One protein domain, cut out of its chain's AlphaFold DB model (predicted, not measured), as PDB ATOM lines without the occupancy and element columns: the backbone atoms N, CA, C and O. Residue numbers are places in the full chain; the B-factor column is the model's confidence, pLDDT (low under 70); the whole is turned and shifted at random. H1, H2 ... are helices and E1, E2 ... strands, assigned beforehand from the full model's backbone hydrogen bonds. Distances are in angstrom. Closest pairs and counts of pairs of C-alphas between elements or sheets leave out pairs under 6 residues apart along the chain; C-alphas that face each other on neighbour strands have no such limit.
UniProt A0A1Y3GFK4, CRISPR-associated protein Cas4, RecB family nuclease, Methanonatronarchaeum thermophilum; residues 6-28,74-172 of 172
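Overview. This is residues 6 to 28 and 74 to 172 of the 172 residues of the protein "CRISPR-associated protein Cas4, RecB family nuclease" of Methanonatronarchaeum thermophilum (UniProt A0A1Y3GFK4). A twisted sheet of five strands curls round one long helix, H3, and H4 crosses H3 on the side away from the sheet. H1 packs on residues 117 to 124 of H3, and H2 sits beyond H1 at one end of the long axis, with residue 74 at the other end. The printed part has 122 residues, with four named helices and five named strands in the order H1 H2 E1 E2 E3 H3 E4 E5 H4. The class is mixed, and the sheet, E1 E2 E3 E4 E5, is mixed too. The whole is compact, with a radius of gyration of the C-alphas of 14.6 A, and elongated, spanning 51 by 32 by 24 A.

Arrangement. Begin at H1, residues 7 to 15, which touches H2, residues 17 to 25, at a steep tilt of 48 degrees; their closest C-alphas, Cys 13 and Phe 20, are 5.5 A apart. Next find E1, residues 77 to 85, E2, residues 89 to 98, and E3, residues 102 to 109: a meander, each strand the antiparallel neighbour of the one before. N 79 and O 96 are 2.9 A apart, as are N 97 and O 104. E1 bends by 78 degrees at residue 81, and E2 by 81 degrees at residue 94. H3, residues 116 to 133, leads to E4, residues 138 to 145, parallel to E3 with N 105 and O 140 at 2.9 A; E3, H3 and E4 form a strand-helix-strand unit, two parallel neighbours with a helix between, its crossover right-handed. E5, residues 151 to 156, makes a hairpin with E4, N 143 and O 153 being 2.8 A apart. H3 is on one face of the sheet, giving two layers, helix and sheet; the closest C-alphas of H3 and E4, Val 122 and Ala 141, are 5.7 A apart. H1 touches H3 at a shallow tilt of 30 degrees, opposite ways, closest at the C-alphas of Lys 11 and Pro 117, 5.1 A, and only grazes the sheet with residues 7 to 10. H4, residues 159 to 170, touches H3 with residues 161 to 165 alone, about perpendicular at 80 degrees; the closest C-alphas, Ala 124 and Val 165, are 5.9 A apart. Each O i to N i+4 pair is within hydrogen-bond range in H2, H3 and H4; in H1 2 of 5 are, beside 4 of 6 O i to N i+3 pairs.

Along the chain. Find C-alpha 7 at (181.189, 188.765, 105.769), where H1 begins. E1 is 20.4 A long, E2 21.7 A and E3 21.9 A. From C-alpha 116 at (167.214, 186.661, 103.977), H3 runs 26.0 A. E4 is 22.9 A long, and H4 ends at C-alpha 170, (178.868, 180.723, 115.780).

Size, cuts and confidence. Residues 29 to 73 are not printed, and C-alphas 28 and 74 are 49.7 A apart across the cut. Of the links printed whole, E3 to H3 is short and the others are tight. Residues 26 to 28 have pLDDT under 70.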
ATOM      1  N   PRO A   6     185.362 186.481 106.589       86.31
ATOM      2  CA  PRO A   6     184.818 187.402 105.601       86.31
ATOM      3  C   PRO A   6     183.287 187.437 105.687       86.31
ATOM      4  O   PRO A   6     182.640 186.398 105.608       86.31
ATOM      5  N   ILE A   7     182.668 188.622 105.722       85.62
ATOM      6  CA  ILE A   7     181.189 188.765 105.769       85.62
ATOM      7  C   ILE A   7     180.490 188.053 104.598       85.62
ATOM      8  O   ILE A   7     179.323 187.672 104.684       85.62
ATOM      9  N   GLN A   8     181.191 187.852 103.479       83.00
ATOM     10  CA  GLN A   8     180.674 187.081 102.352       83.00
ATOM     11  C   GLN A   8     180.315 185.634 102.739       83.00
ATOM     12  O   GLN A   8     179.378 185.088 102.157       83.00
ATOM     13  N   TRP A   9     181.007 185.045 103.718       83.44
ATOM     14  CA  TRP A   9     180.771 183.678 104.184       83.44
ATOM     15  C   TRP A   9     179.411 183.526 104.864       83.44
ATOM     16  O   TRP A   9     178.732 182.541 104.600       83.44
ATOM     17  N   LEU A  10     178.915 184.559 105.558       81.25
ATOM     18  CA  LEU A  10     177.557 184.567 106.127       81.25
ATOM     19  C   LEU A  10     176.469 184.317 105.066       81.25
ATOM     20  O   LEU A  10     175.424 183.747 105.375       81.25
ATOM     21  N   LYS A  11     176.711 184.720 103.807       78.62
ATOM     22  CA  LYS A  11     175.804 184.405 102.690       78.62
ATOM     23  C   LYS A  11     175.832 182.926 102.334       78.62
ATOM     24  O   LYS A  11     174.794 182.356 102.030       78.62
ATOM     25  N   LEU A  12     177.042 182.378 102.248       73.94
ATOM     26  CA  LEU A  12     177.304 181.058 101.692       73.94
ATOM     27  C   LEU A  12     176.780 179.978 102.635       73.94
ATOM     28  O   LEU A  12     176.060 179.101 102.166       73.94
ATOM     29  N   CYS A  13     177.040 180.111 103.939       74.69
ATOM     30  CA  CYS A  13     176.540 179.190 104.962       74.69
ATOM     31  C   CYS A  13     175.009 179.118 104.955       74.69
ATOM     32  O   CYS A  13     174.449 178.036 104.905       74.69
ATOM     33  N   ASN A  14     174.332 180.269 104.888       71.94
ATOM     34  CA  ASN A  14     172.867 180.326 104.850       71.94
ATOM     35  C   ASN A  14     172.237 179.874 103.523       71.94
ATOM     36  O   ASN A  14     171.021 179.717 103.450       71.94
ATOM     37  N   TYR A  15     173.020 179.770 102.448       74.12
ATOM     38  CA  TYR A  15     172.505 179.343 101.150       74.12
ATOM     39  C   TYR A  15     172.646 177.831 100.964       74.12
ATOM     40  O   TYR A  15     171.706 177.180 100.522       74.12
ATOM     41  N   CYS A  16     173.823 177.279 101.270       76.06
ATOM     42  CA  CYS A  16     174.088 175.846 101.203       76.06
ATOM     43  C   CYS A  16     175.345 175.515 102.019       76.06
ATOM     44  O   CYS A  16     176.465 175.818 101.595       76.06
ATOM     45  N   GLU A  17     175.161 174.861 103.164       76.56
ATOM     46  CA  GLU A  17     176.243 174.465 104.075       76.56
ATOM     47  C   GLU A  17     177.254 173.534 103.400       76.56
ATOM     48  O   GLU A  17     178.457 173.749 103.512       76.56
ATOM     49  N   MET A  18     176.788 172.576 102.592       75.25
ATOM     50  CA  MET A  18     177.673 171.714 101.802       75.25
ATOM     51  C   MET A  18     178.535 172.506 100.813       75.25
ATOM     52  O   MET A  18     179.732 172.262 100.699       75.25
ATOM     53  N   ARG A  19     177.958 173.490 100.107       72.50
ATOM     54  CA  ARG A  19     178.727 174.350  99.193       72.50
ATOM     55  C   ARG A  19     179.738 175.197  99.959       72.50
ATOM     56  O   ARG A  19     180.830 175.450  99.456       72.50
ATOM     57  N   PHE A  20     179.381 175.663 101.153       76.06
ATOM     58  CA  PHE A  20     180.307 176.372 102.026       76.06
ATOM     59  C   PHE A  20     181.469 175.470 102.462       76.06
ATOM     60  O   PHE A  20     182.619 175.848 102.251       76.06
ATOM     61  N   TYR A  21     181.181 174.262 102.951       75.38
ATOM     62  CA  TYR A  21     182.179 173.261 103.327       75.38
ATOM     63  C   TYR A  21     183.133 172.932 102.169       75.38
ATOM     64  O   TYR A  21     184.346 173.032 102.327       75.38
ATOM     65  N   LEU A  22     182.607 172.661 100.970       74.06
ATOM     66  CA  LEU A  22     183.423 172.361  99.787       74.06
ATOM     67  C   LEU A  22     184.338 173.527  99.367       74.06
ATOM     68  O   LEU A  22     185.473 173.296  98.943       74.06
ATOM     69  N   ASN A  23     183.878 174.777  99.514       70.12
ATOM     70  CA  ASN A  23     184.720 175.956  99.284       70.12
ATOM     71  C   ASN A  23     185.852 176.068 100.322       70.12
ATOM     72  O   ASN A  23     186.917 176.583  99.986       70.12
ATOM     73  N   LEU A  24     185.625 175.631 101.568       74.12
ATOM     74  CA  LEU A  24     186.629 175.662 102.635       74.12
ATOM     75  C   LEU A  24     187.686 174.568 102.479       74.12
ATOM     76  O   LEU A  24     188.867 174.852 102.667       74.12
ATOM     77  N   THR A  25     187.275 173.335 102.170       72.00
ATOM     78  CA  THR A  25     188.183 172.179 102.209       72.00
ATOM     79  C   THR A  25     188.970 171.985 100.925       72.00
ATOM     80  O   THR A  25     190.134 171.602 100.986       72.00
ATOM     81  N   ASN A  26     188.371 172.253  99.760       57.12
ATOM     82  CA  ASN A  26     188.941 171.773  98.499       57.12
ATOM     83  C   ASN A  26     189.382 172.890  97.540       57.12
ATOM     84  O   ASN A  26     189.727 172.587  96.401       57.12
ATOM     85  N   ASN A  27     189.312 174.174  97.931       55.19
ATOM     86  CA  ASN A  27     189.391 175.310  96.990       55.19
ATOM     87  C   ASN A  27     188.487 175.113  95.751       55.19
ATOM     88  O   ASN A  27     188.715 175.717  94.701       55.19
ATOM     89  N   PHE A  28     187.455 174.269  95.865       46.81
ATOM     90  CA  PHE A  28     186.495 174.027  94.806       46.81
ATOM     91  C   PHE A  28     185.610 175.254  94.760       46.81
ATOM     92  O   PHE A  28     184.552 175.314  95.382       46.81
ATOM     93  N   ASP A  74     172.631 219.735 110.727       84.56
ATOM     94  CA  ASP A  74     171.882 219.130 109.612       84.56
ATOM     95  C   ASP A  74     172.806 218.612 108.486       84.56
ATOM     96  O   ASP A  74     172.368 218.334 107.365       84.56
ATOM     97  N   GLU A  75     174.112 218.488 108.751       86.00
ATOM     98  CA  GLU A  75     175.066 217.983 107.768       86.00
ATOM     99  C   GLU A  75     174.884 216.473 107.543       86.00
ATOM    100  O   GLU A  75     174.769 215.678 108.475       86.00
ATOM    101  N   ILE A  76     174.925 216.056 106.273       88.31
ATOM    102  CA  ILE A  76     174.879 214.644 105.879       88.31
ATOM    103  C   ILE A  76     176.225 214.259 105.280       88.31
ATOM    104  O   ILE A  76     176.578 214.685 104.177       88.31
ATOM    105  N   LEU A  77     176.954 213.384 105.969       88.69
ATOM    106  CA  LEU A  77     178.220 212.854 105.471       88.69
ATOM    107  C   LEU A  77     178.016 211.483 104.839       88.69
ATOM    108  O   LEU A  77     177.378 210.590 105.400       88.69
ATOM    109  N   ILE A  78     178.568 211.311 103.636       89.38
ATOM    110  CA  ILE A  78     178.414 210.086 102.852       89.38
ATOM    111  C   ILE A  78     179.775 209.438 102.634       89.38
ATOM    112  O   ILE A  78     180.528 209.827 101.743       89.38
ATOM    113  N   GLY A  79     180.048 208.379 103.392       88.31
ATOM    114  CA  GLY A  79     181.182 207.495 103.146       88.31
ATOM    115  C   GLY A  79     180.872 206.520 102.013       88.31
ATOM    116  O   GLY A  79     179.753 206.014 101.903       88.31
ATOM    117  N   ARG A  80     181.853 206.221 101.158       89.19
ATOM    118  CA  ARG A  80     181.742 205.199 100.105       89.19
ATOM    119  C   ARG A  80     182.910 204.236 100.185       89.19
ATOM    120  O   ARG A  80     184.027 204.653 100.450       89.19
ATOM    121  N   ASP A  81     182.639 202.972  99.881       86.00
ATOM    122  CA  ASP A  81     183.667 201.932  99.758       86.00
ATOM    123  C   ASP A  81     184.517 201.755 101.038       86.00
ATOM    124  O   ASP A  81     185.729 201.518 100.993       86.00
ATOM    125  N   VAL A  82     183.846 201.869 102.189       86.94
ATOM    126  CA  VAL A  82     184.427 201.917 103.534       86.94
ATOM    127  C   VAL A  82     184.845 200.517 103.970       86.94
ATOM    128  O   VAL A  82     184.024 199.596 104.026       86.94
ATOM    129  N   HIS A  83     186.128 200.340 104.282       88.00
ATOM    130  CA  HIS A  83     186.635 199.081 104.816       88.00
ATOM    131  C   HIS A  83     186.393 199.009 106.325       88.00
ATOM    132  O   HIS A  83     186.783 199.911 107.064       88.00
ATOM    133  N   LEU A  84     185.746 197.938 106.784       86.81
ATOM    134  CA  LEU A  84     185.449 197.730 108.194       86.81
ATOM    135  C   LEU A  84     186.002 196.378 108.640       86.81
ATOM    136  O   LEU A  84     185.631 195.325 108.117       86.81
ATOM    137  N   VAL A  85     186.881 196.430 109.635       87.69
ATOM    138  CA  VAL A  85     187.456 195.263 110.305       87.69
ATOM    139  C   VAL A  85     186.972 195.286 111.742       87.69
ATOM    140  O   VAL A  85     187.207 196.257 112.461       87.69
ATOM    141  N   GLY A  86     186.251 194.239 112.122       85.75
ATOM    142  CA  GLY A  86     185.753 194.026 113.469       85.75
ATOM    143  C   GLY A  86     186.502 192.896 114.163       85.75
ATOM    144  O   GLY A  86     187.510 192.372 113.684       85.75
ATOM    145  N   GLU A  87     185.972 192.498 115.311       85.69
ATOM    146  CA  GLU A  87     186.572 191.468 116.154       85.69
ATOM    147  C   GLU A  87     186.514 190.067 115.526       85.69
ATOM    148  O   GLU A  87     187.499 189.340 115.565       85.69
ATOM    149  N   GLN A  88     185.399 189.684 114.909       87.12
ATOM    150  CA  GLN A  88     185.244 188.361 114.281       87.12
ATOM    151  C   GLN A  88     185.116 188.453 112.761       87.12
ATOM    152  O   GLN A  88     185.543 187.553 112.043       87.12
ATOM    153  N   LEU A  89     184.571 189.565 112.269       89.94
ATOM    154  CA  LEU A  89     184.206 189.761 110.875       89.94
ATOM    155  C   LEU A  89     185.053 190.847 110.207       89.94
ATOM    156  O   LEU A  89     185.465 191.818 110.843       89.94
ATOM    157  N   ALA A  90     185.253 190.716 108.898       90.38
ATOM    158  CA  ALA A  90     185.851 191.751 108.061       90.38
ATOM    159  C   ALA A  90     185.095 191.896 106.732       90.38
ATOM    160  O   ALA A  90     184.620 190.913 106.149       90.38
ATOM    161  N   GLY A  91     184.993 193.123 106.219       88.94
ATOM    162  CA  GLY A  91     184.407 193.357 104.905       88.94
ATOM    163  C   GLY A  91     184.353 194.820 104.487       88.94
ATOM    164  O   GLY A  91     184.894 195.706 105.139       88.94
ATOM    165  N   ARG A  92     183.681 195.072 103.357       90.06
ATOM    166  CA  ARG A  92     183.570 196.410 102.765       90.06
ATOM    167  C   ARG A  92     182.125 196.874 102.606       90.06
ATOM    168  O   ARG A  92     181.321 196.195 101.955       90.06
ATOM    169  N   ILE A  93     181.819 198.025 103.191       92.12
ATOM    170  CA  ILE A  93     180.527 198.695 103.086       92.12
ATOM    171  C   ILE A  93     180.532 199.542 101.817       92.12
ATOM    172  O   ILE A  93     181.469 200.298 101.572       92.12
ATOM    173  N   ASP A  94     179.480 199.442 101.008       91.88
ATOM    174  CA  ASP A  94     179.448 200.183  99.745       91.88
ATOM    175  C   ASP A  94     179.190 201.670  99.980       91.88
ATOM    176  O   ASP A  94     179.763 202.513  99.286       91.88
ATOM    177  N   GLN A  95     178.331 201.996 100.950       94.25
ATOM    178  CA  GLN A  95     178.012 203.372 101.313       94.25
ATOM    179  C   GLN A  95     177.475 203.477 102.747       94.25
ATOM    180  O   GLN A  95     176.691 202.633 103.174       94.25
ATOM    181  N   ILE A  96     177.853 204.530 103.468       94.81
ATOM    182  CA  ILE A  96     177.321 204.884 104.791       94.81
ATOM    183  C   ILE A  96     176.805 206.316 104.700       94.81
ATOM    184  O   ILE A  96     177.510 207.170 104.171       94.81
ATOM    185  N   HIS A  97     175.593 206.570 105.188       95.19
ATOM    186  CA  HIS A  97     175.124 207.930 105.463       95.19
ATOM    187  C   HIS A  97     175.193 208.152 106.962       95.19
ATOM    188  O   HIS A  97     174.691 207.315 107.712       95.19
ATOM    189  N   ILE A  98     175.816 209.246 107.370       94.00
ATOM    190  CA  ILE A  98     175.884 209.682 108.756       94.00
ATOM    191  C   ILE A  98     175.129 211.004 108.821       94.00
ATOM    192  O   ILE A  98     175.487 211.957 108.134       94.00
ATOM    193  N   GLU A  99     174.063 210.998 109.607       93.50
ATOM    194  CA  GLU A  99     173.209 212.138 109.932       93.50
ATOM    195  C   GLU A  99     173.207 212.288 111.463       93.50
ATOM    196  O   GLU A  99     173.654 211.375 112.171       93.50
ATOM    197  N   ASP A 100     172.673 213.388 111.997       90.25
ATOM    198  CA  ASP A 100     172.704 213.639 113.444       90.25
ATOM    199  C   ASP A 100     171.990 212.559 114.272       90.25
ATOM    200  O   ASP A 100     172.529 212.040 115.247       90.25
ATOM    201  N   CYS A 101     170.800 212.132 113.850       92.19
ATOM    202  CA  CYS A 101     169.988 211.183 114.623       92.19
ATOM    203  C   CYS A 101     170.153 209.721 114.180       92.19
ATOM    204  O   CYS A 101     169.759 208.789 114.896       92.19
ATOM    205  N   ARG A 102     170.689 209.485 112.976       94.94
ATOM    206  CA  ARG A 102     170.712 208.148 112.372       94.94
ATOM    207  C   ARG A 102     171.907 207.904 111.466       94.94
ATOM    208  O   ARG A 102     172.468 208.807 110.860       94.94
ATOM    209  N   ILE A 103     172.249 206.631 111.335       96.94
ATOM    210  CA  ILE A 103     173.313 206.147 110.463       96.94
ATOM    211  C   ILE A 103     172.735 205.056 109.568       96.94
ATOM    212  O   ILE A 103     172.163 204.081 110.052       96.94
ATOM    213  N   ILE A 104     172.894 205.194 108.254       97.75
ATOM    214  CA  ILE A 104     172.337 204.260 107.270       97.75
ATOM    215  C   ILE A 104     173.471 203.535 106.551       97.75
ATOM    216  O   ILE A 104     174.107 204.081 105.643       97.75
ATOM    217  N   ILE A 105     173.671 202.266 106.899       97.19
ATOM    218  CA  ILE A 105     174.642 201.380 106.259       97.19
ATOM    219  C   ILE A 105     173.997 200.744 105.033       97.19
ATOM    220  O   ILE A 105     172.998 200.037 105.121       97.19
ATOM    221  N   THR A 106     174.576 200.995 103.862       96.50
ATOM    222  CA  THR A 106     174.048 200.545 102.575       96.50
ATOM    223  C   THR A 106     174.950 199.489 101.950       96.50
ATOM    224  O   THR A 106     176.139 199.728 101.719       96.50
ATOM    225  N   LYS A 107     174.354 198.351 101.582       95.06
ATOM    226  CA  LYS A 107     174.984 197.339 100.732       95.06
ATOM    227  C   LYS A 107     174.244 197.220  99.403       95.06
ATOM    228  O   LYS A 107     173.017 197.115  99.357       95.06
ATOM    229  N   ASN A 108     174.995 197.242  98.312       92.69
ATOM    230  CA  ASN A 108     174.480 196.989  96.982       92.69
ATOM    231  C   ASN A 108     174.270 195.481  96.804       92.69
ATOM    232  O   ASN A 108     175.147 194.672  97.116       92.69
ATOM    233  N   ASN A 109     173.111 195.106  96.278       89.38
ATOM    234  CA  ASN A 109     172.750 193.733  95.972       89.38
ATOM    235  C   ASN A 109     172.430 193.585  94.480       89.38
ATOM    236  O   ASN A 109     171.917 194.507  93.846       89.38
ATOM    237  N   LYS A 110     172.738 192.417  93.911       87.00
ATOM    238  CA  LYS A 110     172.393 192.087  92.520       87.00
ATOM    239  C   LYS A 110     170.914 191.718  92.380       87.00
ATOM    240  O   LYS A 110     170.321 191.967  91.335       87.00
ATOM    241  N   CYS A 111     170.336 191.126  93.424       82.69
ATOM    242  CA  CYS A 111     168.936 190.720  93.456       82.69
ATOM    243  C   CYS A 111     168.016 191.941  93.576       82.69
ATOM    244  O   CYS A 111     168.378 192.938  94.194       82.69
ATOM    245  N   SER A 112     166.815 191.860  93.008       84.31
ATOM    246  CA  SER A 112     165.780 192.902  93.136       84.31
ATOM    247  C   SER A 112     164.866 192.704  94.350       84.31
ATOM    248  O   SER A 112     164.022 193.549  94.614       84.31
ATOM    249  N   VAL A 113     165.041 191.601  95.084       86.94
ATOM    250  CA  VAL A 113     164.210 191.172  96.219       86.94
ATOM    251  C   VAL A 113     165.108 190.982  97.452       86.94
ATOM    252  O   VAL A 113     166.259 190.551  97.292       86.94
ATOM    253  N   PRO A 114     164.645 191.304  98.676       86.44
ATOM    254  CA  PRO A 114     165.469 191.216  99.882       86.44
ATOM    255  C   PRO A 114     165.592 189.784 100.414       86.44
ATOM    256  O   PRO A 114     164.930 189.382 101.372       86.44
ATOM    257  N   TYR A 115     166.490 189.012  99.807       87.75
ATOM    258  CA  TYR A 115     166.758 187.638 100.222       87.75
ATOM    259  C   TYR A 115     167.311 187.583 101.671       87.75
ATOM    260  O   TYR A 115     168.176 188.398 102.015       87.75
ATOM    261  N   PRO A 116     166.844 186.669 102.553       88.62
ATOM    262  CA  PRO A 116     167.214 186.661 103.977       88.62
ATOM    263  C   PRO A 116     168.730 186.659 104.277       88.62
ATOM    264  O   PRO A 116     169.160 187.474 105.093       88.62
ATOM    265  N   PRO A 117     169.575 185.871 103.585       87.69
ATOM    266  CA  PRO A 117     171.029 185.910 103.770       87.69
ATOM    267  C   PRO A 117     171.657 187.269 103.437       87.69
ATOM    268  O   PRO A 117     172.618 187.687 104.078       87.69
ATOM    269  N   ASP A 118     171.116 187.997 102.455       90.25
ATOM    270  CA  ASP A 118     171.610 189.338 102.129       90.25
ATOM    271  C   ASP A 118     171.247 190.354 103.218       90.25
ATOM    272  O   ASP A 118     172.032 191.269 103.479       90.25
ATOM    273  N   ARG A 119     170.111 190.157 103.904       93.38
ATOM    274  CA  ARG A 119     169.744 190.937 105.095       93.38
ATOM    275  C   ARG A 119     170.740 190.695 106.228       93.38
ATOM    276  O   ARG A 119     171.316 191.657 106.729       93.38
ATOM    277  N   ILE A 120     171.037 189.433 106.553       92.75
ATOM    278  CA  ILE A 120     172.014 189.079 107.602       92.75
ATOM    279  C   ILE A 120     173.364 189.762 107.355       92.75
ATOM    280  O   ILE A 120     173.949 190.327 108.274       92.75
ATOM    281  N   LYS A 121     173.843 189.794 106.107       92.06
ATOM    282  CA  LYS A 121     175.104 190.473 105.774       92.06
ATOM    283  C   LYS A 121     175.084 191.971 106.029       92.06
ATOM    284  O   LYS A 121     176.072 192.501 106.528       92.06
ATOM    285  N   VAL A 122     174.022 192.672 105.623       95.25
ATOM    286  CA  VAL A 122     173.964 194.124 105.843       95.25
ATOM    287  C   VAL A 122     173.869 194.439 107.336       95.25
ATOM    288  O   VAL A 122     174.556 195.344 107.800       95.25
ATOM    289  N   PHE A 123     173.149 193.622 108.110       96.62
ATOM    290  CA  PHE A 123     173.118 193.737 109.569       96.62
ATOM    291  C   PHE A 123     174.440 193.366 110.240       96.62
ATOM    292  O   PHE A 123     174.794 193.974 111.245       96.62
ATOM    293  N   ALA A 124     175.224 192.452 109.670       95.38
ATOM    294  CA  ALA A 124     176.557 192.149 110.178       95.38
ATOM    295  C   ALA A 124     177.481 193.378 110.142       95.38
ATOM    296  O   ALA A 124     178.255 193.596 111.074       95.38
ATOM    297  N   TYR A 125     177.344 194.239 109.127       96.06
ATOM    298  CA  TYR A 125     178.030 195.530 109.125       96.06
ATOM    299  C   TYR A 125     177.526 196.466 110.227       96.06
ATOM    300  O   TYR A 125     178.350 197.150 110.823       96.06
ATOM    301  N   CYS A 126     176.223 196.488 110.529       96.56
ATOM    302  CA  CYS A 126     175.685 197.258 111.658       96.56
ATOM    303  C   CYS A 126     176.289 196.800 112.988       96.56
ATOM    304  O   CYS A 126     176.785 197.642 113.727       96.56
ATOM    305  N   VAL A 127     176.344 195.487 113.242       95.50
ATOM    306  CA  VAL A 127     176.966 194.917 114.454       95.50
ATOM    307  C   VAL A 127     178.435 195.326 114.563       95.50
ATOM    308  O   VAL A 127     178.895 195.746 115.622       95.50
ATOM    309  N   MET A 128     179.193 195.220 113.469       94.56
ATOM    310  CA  MET A 128     180.604 195.616 113.458       94.56
ATOM    311  C   MET A 128     180.789 197.115 113.679       94.56
ATOM    312  O   MET A 128     181.719 197.519 114.371       94.56
ATOM    313  N   PHE A 129     179.931 197.929 113.067       94.81
ATOM    314  CA  PHE A 129     179.999 199.380 113.165       94.81
ATOM    315  C   PHE A 129     179.679 199.834 114.588       94.81
ATOM    316  O   PHE A 129     180.425 200.613 115.171       94.81
ATOM    317  N   GLU A 130     178.612 199.296 115.169       94.81
ATOM    318  CA  GLU A 130     178.223 199.572 116.545       94.81
ATOM    319  C   GLU A 130     179.312 199.160 117.536       94.81
ATOM    320  O   GLU A 130     179.729 199.983 118.341       94.81
ATOM    321  N   LYS A 131     179.841 197.932 117.445       92.81
ATOM    322  CA  LYS A 131     180.916 197.480 118.343       92.81
ATOM    323  C   LYS A 131     182.169 198.351 118.260       92.81
ATOM    324  O   LYS A 131     182.871 198.490 119.254       92.81
ATOM    325  N   LYS A 132     182.487 198.874 117.072       91.75
ATOM    326  CA  LYS A 132     183.716 199.639 116.847       91.75
ATOM    327  C   LYS A 132     183.592 201.100 117.274       91.75
ATOM    328  O   LYS A 132     184.533 201.623 117.856       91.75
ATOM    329  N   PHE A 133     182.469 201.746 116.969       91.19
ATOM    330  CA  PHE A 133     182.319 203.196 117.145       91.19
ATOM    331  C   PHE A 133     181.312 203.589 118.229       91.19
ATOM    332  O   PHE A 133     181.239 204.764 118.571       91.19
ATOM    333  N   ASN A 134     180.521 202.637 118.738       91.56
ATOM    334  CA  ASN A 134     179.455 202.836 119.722       91.56
ATOM    335  C   ASN A 134     178.645 204.130 119.494       91.56
ATOM    336  O   ASN A 134     178.603 205.007 120.364       91.56
ATOM    337  N   PRO A 135     178.061 204.318 118.295       89.88
ATOM    338  CA  PRO A 135     177.423 205.576 117.957       89.88
ATOM    339  C   PRO A 135     176.161 205.765 118.804       89.88
ATOM    340  O   PRO A 135     175.294 204.895 118.832       89.88
ATOM    341  N   ASN A 136     175.998 206.938 119.416       89.38
ATOM    342  CA  ASN A 136     174.748 207.320 120.082       89.38
ATOM    343  C   ASN A 136     173.675 207.745 119.055       89.38
ATOM    344  O   ASN A 136     173.196 208.875 119.072       89.38
ATOM    345  N   ARG A 137     173.393 206.878 118.074       91.94
ATOM    346  CA  ARG A 137     172.512 207.136 116.924       91.94
ATOM    347  C   ARG A 137     171.807 205.865 116.488       91.94
ATOM    348  O   ARG A 137     172.345 204.767 116.605       91.94
ATOM    349  N   THR A 138     170.632 206.018 115.885       95.25
ATOM    350  CA  THR A 138     169.896 204.860 115.369       95.25
ATOM    351  C   THR A 138     170.561 204.322 114.103       95.25
ATOM    352  O   THR A 138     170.701 205.038 113.111       95.25
ATOM    353  N   LEU A 139     170.937 203.044 114.103       97.19
ATOM    354  CA  LEU A 139     171.485 202.369 112.928       97.19
ATOM    355  C   LEU A 139     170.370 201.778 112.055       97.19
ATOM    356  O   LEU A 139     169.427 201.161 112.547       97.19
ATOM    357  N   TYR A 140     170.517 201.914 110.741       98.25
ATOM    358  CA  TYR A 140     169.658 201.288 109.740       98.25
ATOM    359  C   TYR A 140     170.491 200.465 108.769       98.25
ATOM    360  O   TYR A 140     171.525 200.916 108.264       98.25
ATOM    361  N   ALA A 141     169.993 199.276 108.452       97.62
ATOM    362  CA  ALA A 141     170.528 198.439 107.397       97.62
ATOM    363  C   ALA A 141     169.727 198.672 106.114       97.62
ATOM    364  O   ALA A 141     168.505 198.550 106.116       97.62
ATOM    365  N   LYS A 142     170.405 198.992 105.008       97.62
ATOM    366  CA  LYS A 142     169.781 199.248 103.705       97.62
ATOM    367  C   LYS A 142     170.366 198.358 102.614       97.62
ATOM    368  O   LYS A 142     171.573 198.360 102.374       97.62
ATOM    369  N   LEU A 143     169.499 197.669 101.882       96.31
ATOM    370  CA  LEU A 143     169.838 196.988 100.637       96.31
ATOM    371  C   LEU A 143     169.385 197.830  99.449       96.31
ATOM    372  O   LEU A 143     168.230 198.249  99.364       96.31
ATOM    373  N   ARG A 144     170.299 198.059  98.508       95.88
ATOM    374  CA  ARG A 144     170.035 198.799  97.270       95.88
ATOM    375  C   ARG A 144     170.364 197.931  96.066       95.88
ATOM    376  O   ARG A 144     171.401 197.279  96.052       95.88
ATOM    377  N   ASN A 145     169.523 197.932  95.043       92.69
ATOM    378  CA  ASN A 145     169.818 197.201  93.820       92.69
ATOM    379  C   ASN A 145     170.970 197.878  93.071       92.69
ATOM    380  O   ASN A 145     170.945 199.082  92.826       92.69
ATOM    381  N   GLN A 146     171.985 197.099  92.704       90.44
ATOM    382  CA  GLN A 146     173.192 197.611  92.061       90.44
ATOM    383  C   GLN A 146     172.928 198.178  90.658       90.44
ATOM    384  O   GLN A 146     173.624 199.103  90.251       90.44
ATOM    385  N   LYS A 147     171.963 197.625  89.909       88.88
ATOM    386  CA  LYS A 147     171.706 198.012  88.514       88.88
ATOM    387  C   LYS A 147     170.894 199.300  88.416       88.88
ATOM    388  O   LYS A 147     171.227 200.162  87.617       88.88
ATOM    389  N   ASN A 148     169.830 199.421  89.209       89.44
ATOM    390  CA  ASN A 148     168.863 200.520  89.081       89.44
ATOM    391  C   ASN A 148     168.802 201.451  90.303       89.44
ATOM    392  O   ASN A 148     167.946 202.327  90.354       89.44
ATOM    393  N   ASN A 149     169.679 201.261  91.294       88.88
ATOM    394  CA  ASN A 149     169.760 202.054  92.524       88.88
ATOM    395  C   ASN A 149     168.482 202.101  93.383       88.88
ATOM    396  O   ASN A 149     168.445 202.853  94.361       88.88
ATOM    397  N   LYS A 150     167.464 201.280  93.092       92.69
ATOM    398  CA  LYS A 150     166.243 201.212  93.903       92.69
ATOM    399  C   LYS A 150     166.545 200.625  95.278       92.69
ATOM    400  O   LYS A 150     167.330 199.681  95.407       92.69
ATOM    401  N   VAL A 151     165.917 201.180  96.313       95.69
ATOM    402  CA  VAL A 151     165.950 200.598  97.658       95.69
ATOM    403  C   VAL A 151     165.121 199.321  97.628       95.69
ATOM    404  O   VAL A 151     163.944 199.350  97.292       95.69
ATOM    405  N   ILE A 152     165.766 198.200  97.934       95.50
ATOM    406  CA  ILE A 152     165.128 196.881  97.989       95.50
ATOM    407  C   ILE A 152     164.555 196.648  99.386       95.50
ATOM    408  O   ILE A 152     163.526 196.001  99.547       95.50
ATOM    409  N   TYR A 153     165.266 197.127 100.406       96.44
ATOM    410  CA  TYR A 153     164.921 196.912 101.801       96.44
ATOM    411  C   TYR A 153     165.649 197.911 102.688       96.44
ATOM    412  O   TYR A 153     166.804 198.257 102.425       96.44
ATOM    413  N   ILE A 154     164.969 198.356 103.737       97.19
ATOM    414  CA  ILE A 154     165.539 199.157 104.808       97.19
ATOM    415  C   ILE A 154     164.847 198.778 106.112       97.19
ATOM    416  O   ILE A 154     163.623 198.692 106.154       97.19
ATOM    417  N   GLU A 155     165.618 198.538 107.165       97.50
ATOM    418  CA  GLU A 155     165.066 198.222 108.481       97.50
ATOM    419  C   GLU A 155     165.988 198.743 109.588       97.50
ATOM    420  O   GLU A 155     167.208 198.856 109.410       97.50
ATOM    421  N   ARG A 156     165.380 199.111 110.722       97.69
ATOM    422  CA  ARG A 156     166.090 199.561 111.919       97.69
ATOM    423  C   ARG A 156     166.885 198.399 112.511       97.69
ATOM    424  O   ARG A 156     166.350 197.311 112.697       97.69
ATOM    425  N   TYR A 157     168.146 198.642 112.840       97.31
ATOM    426  CA  TYR A 157     168.951 197.688 113.587       97.31
ATOM    427  C   TYR A 157     168.430 197.563 115.026       97.31
ATOM    428  O   TYR A 157     168.111 198.556 115.679       97.31
ATOM    429  N   SER A 158     168.289 196.322 115.481       95.44
ATOM    430  CA  SER A 158     167.713 195.947 116.770       95.44
ATOM    431  C   SER A 158     168.434 194.726 117.331       95.44
ATOM    432  O   SER A 158     169.167 194.040 116.608       95.44
ATOM    433  N   ASP A 159     168.182 194.408 118.598       94.75
ATOM    434  CA  ASP A 159     168.829 193.276 119.264       94.75
ATOM    435  C   ASP A 159     168.469 191.925 118.633       94.75
ATOM    436  O   ASP A 159     169.318 191.046 118.530       94.75
ATOM    437  N   ILE A 160     167.279 191.799 118.036       95.56
ATOM    438  CA  ILE A 160     166.900 190.607 117.259       95.56
ATOM    439  C   ILE A 160     167.898 190.357 116.117       95.56
ATOM    440  O   ILE A 160     168.274 189.217 115.841       95.56
ATOM    441  N   TRP A 161     168.335 191.413 115.426       94.94
ATOM    442  CA  TRP A 161     169.317 191.288 114.346       94.94
ATOM    443  C   TRP A 161     170.730 191.065 114.868       94.94
ATOM    444  O   TRP A 161     171.480 190.307 114.252       94.94
ATOM    445  N   ARG A 162     171.078 191.677 116.005       94.56
ATOM    446  CA  ARG A 162     172.337 191.421 116.714       94.56
ATOM    447  C   ARG A 162     172.480 189.932 117.032       94.56
ATOM    448  O   ARG A 162     173.495 189.333 116.674       94.56
ATOM    449  N   ASP A 163     171.446 189.332 117.610       94.88
ATOM    450  CA  ASP A 163     171.442 187.924 118.004       94.88
ATOM    451  C   ASP A 163     171.454 186.994 116.791       94.88
ATOM    452  O   ASP A 163     172.251 186.060 116.741       94.88
ATOM    453  N   LYS A 164     170.666 187.292 115.750       93.44
ATOM    454  CA  LYS A 164     170.699 186.528 114.489       93.44
ATOM    455  C   LYS A 164     172.089 186.503 113.860       93.44
ATOM    456  O   LYS A 164     172.547 185.450 113.427       93.44
ATOM    457  N   VAL A 165     172.768 187.651 113.802       93.25
ATOM    458  CA  VAL A 165     174.135 187.729 113.271       93.25
ATOM    459  C   VAL A 165     175.101 186.955 114.165       93.25
ATOM    460  O   VAL A 165     175.929 186.213 113.648       93.25
ATOM    461  N   LYS A 166     174.997 187.102 115.489       92.56
ATOM    462  CA  LYS A 166     175.862 186.400 116.444       92.56
ATOM    463  C   LYS A 166     175.727 184.882 116.321       92.56
ATOM    464  O   LYS A 166     176.744 184.208 116.185       92.56
ATOM    465  N   ASN A 167     174.500 184.370 116.294       91.06
ATOM    466  CA  ASN A 167     174.226 182.946 116.115       91.06
ATOM    467  C   ASN A 167     174.800 182.452 114.786       91.06
ATOM    468  O   ASN A 167     175.478 181.433 114.756       91.06
ATOM    469  N   GLN A 168     174.631 183.226 113.708       87.75
ATOM    470  CA  GLN A 168     175.187 182.860 112.409       87.75
ATOM    471  C   GLN A 168     176.716 182.766 112.414       87.75
ATOM    472  O   GLN A 168     177.266 181.904 111.739       87.75
ATOM    473  N   ILE A 169     177.403 183.667 113.121       88.31
ATOM    474  CA  ILE A 169     178.865 183.627 113.241       88.31
ATOM    475  C   ILE A 169     179.306 182.369 113.994       88.31
ATOM    476  O   ILE A 169     180.323 181.800 113.635       88.31
ATOM    477  N   GLN A 170     178.555 181.932 115.007       87.62
ATOM    478  CA  GLN A 170     178.868 180.723 115.780       87.62
ATOM    479  C   GLN A 170     178.666 179.425 114.988       87.62
ATOM    480  O   GLN A 170     179.249 178.407 115.344       87.62
ATOM    481  N   THR A 171     177.843 179.447 113.937       83.25
ATOM    482  CA  THR A 171     177.639 178.302 113.033       83.25
ATOM    483  C   THR A 171     178.774 178.136 112.012       83.25
ATOM    484  O   THR A 171     178.810 177.132 111.306       83.25
ATOM    485  N   ILE A 172     179.671 179.123 111.888       79.56
ATOM    486  CA  ILE A 172     180.824 179.107 110.971       79.56
ATOM    487  C   ILE A 172     182.066 178.627 111.708       79.56
ATOM    488  O   ILE A 172     182.758 177.759 111.136       79.56
TER     489      ILE A 172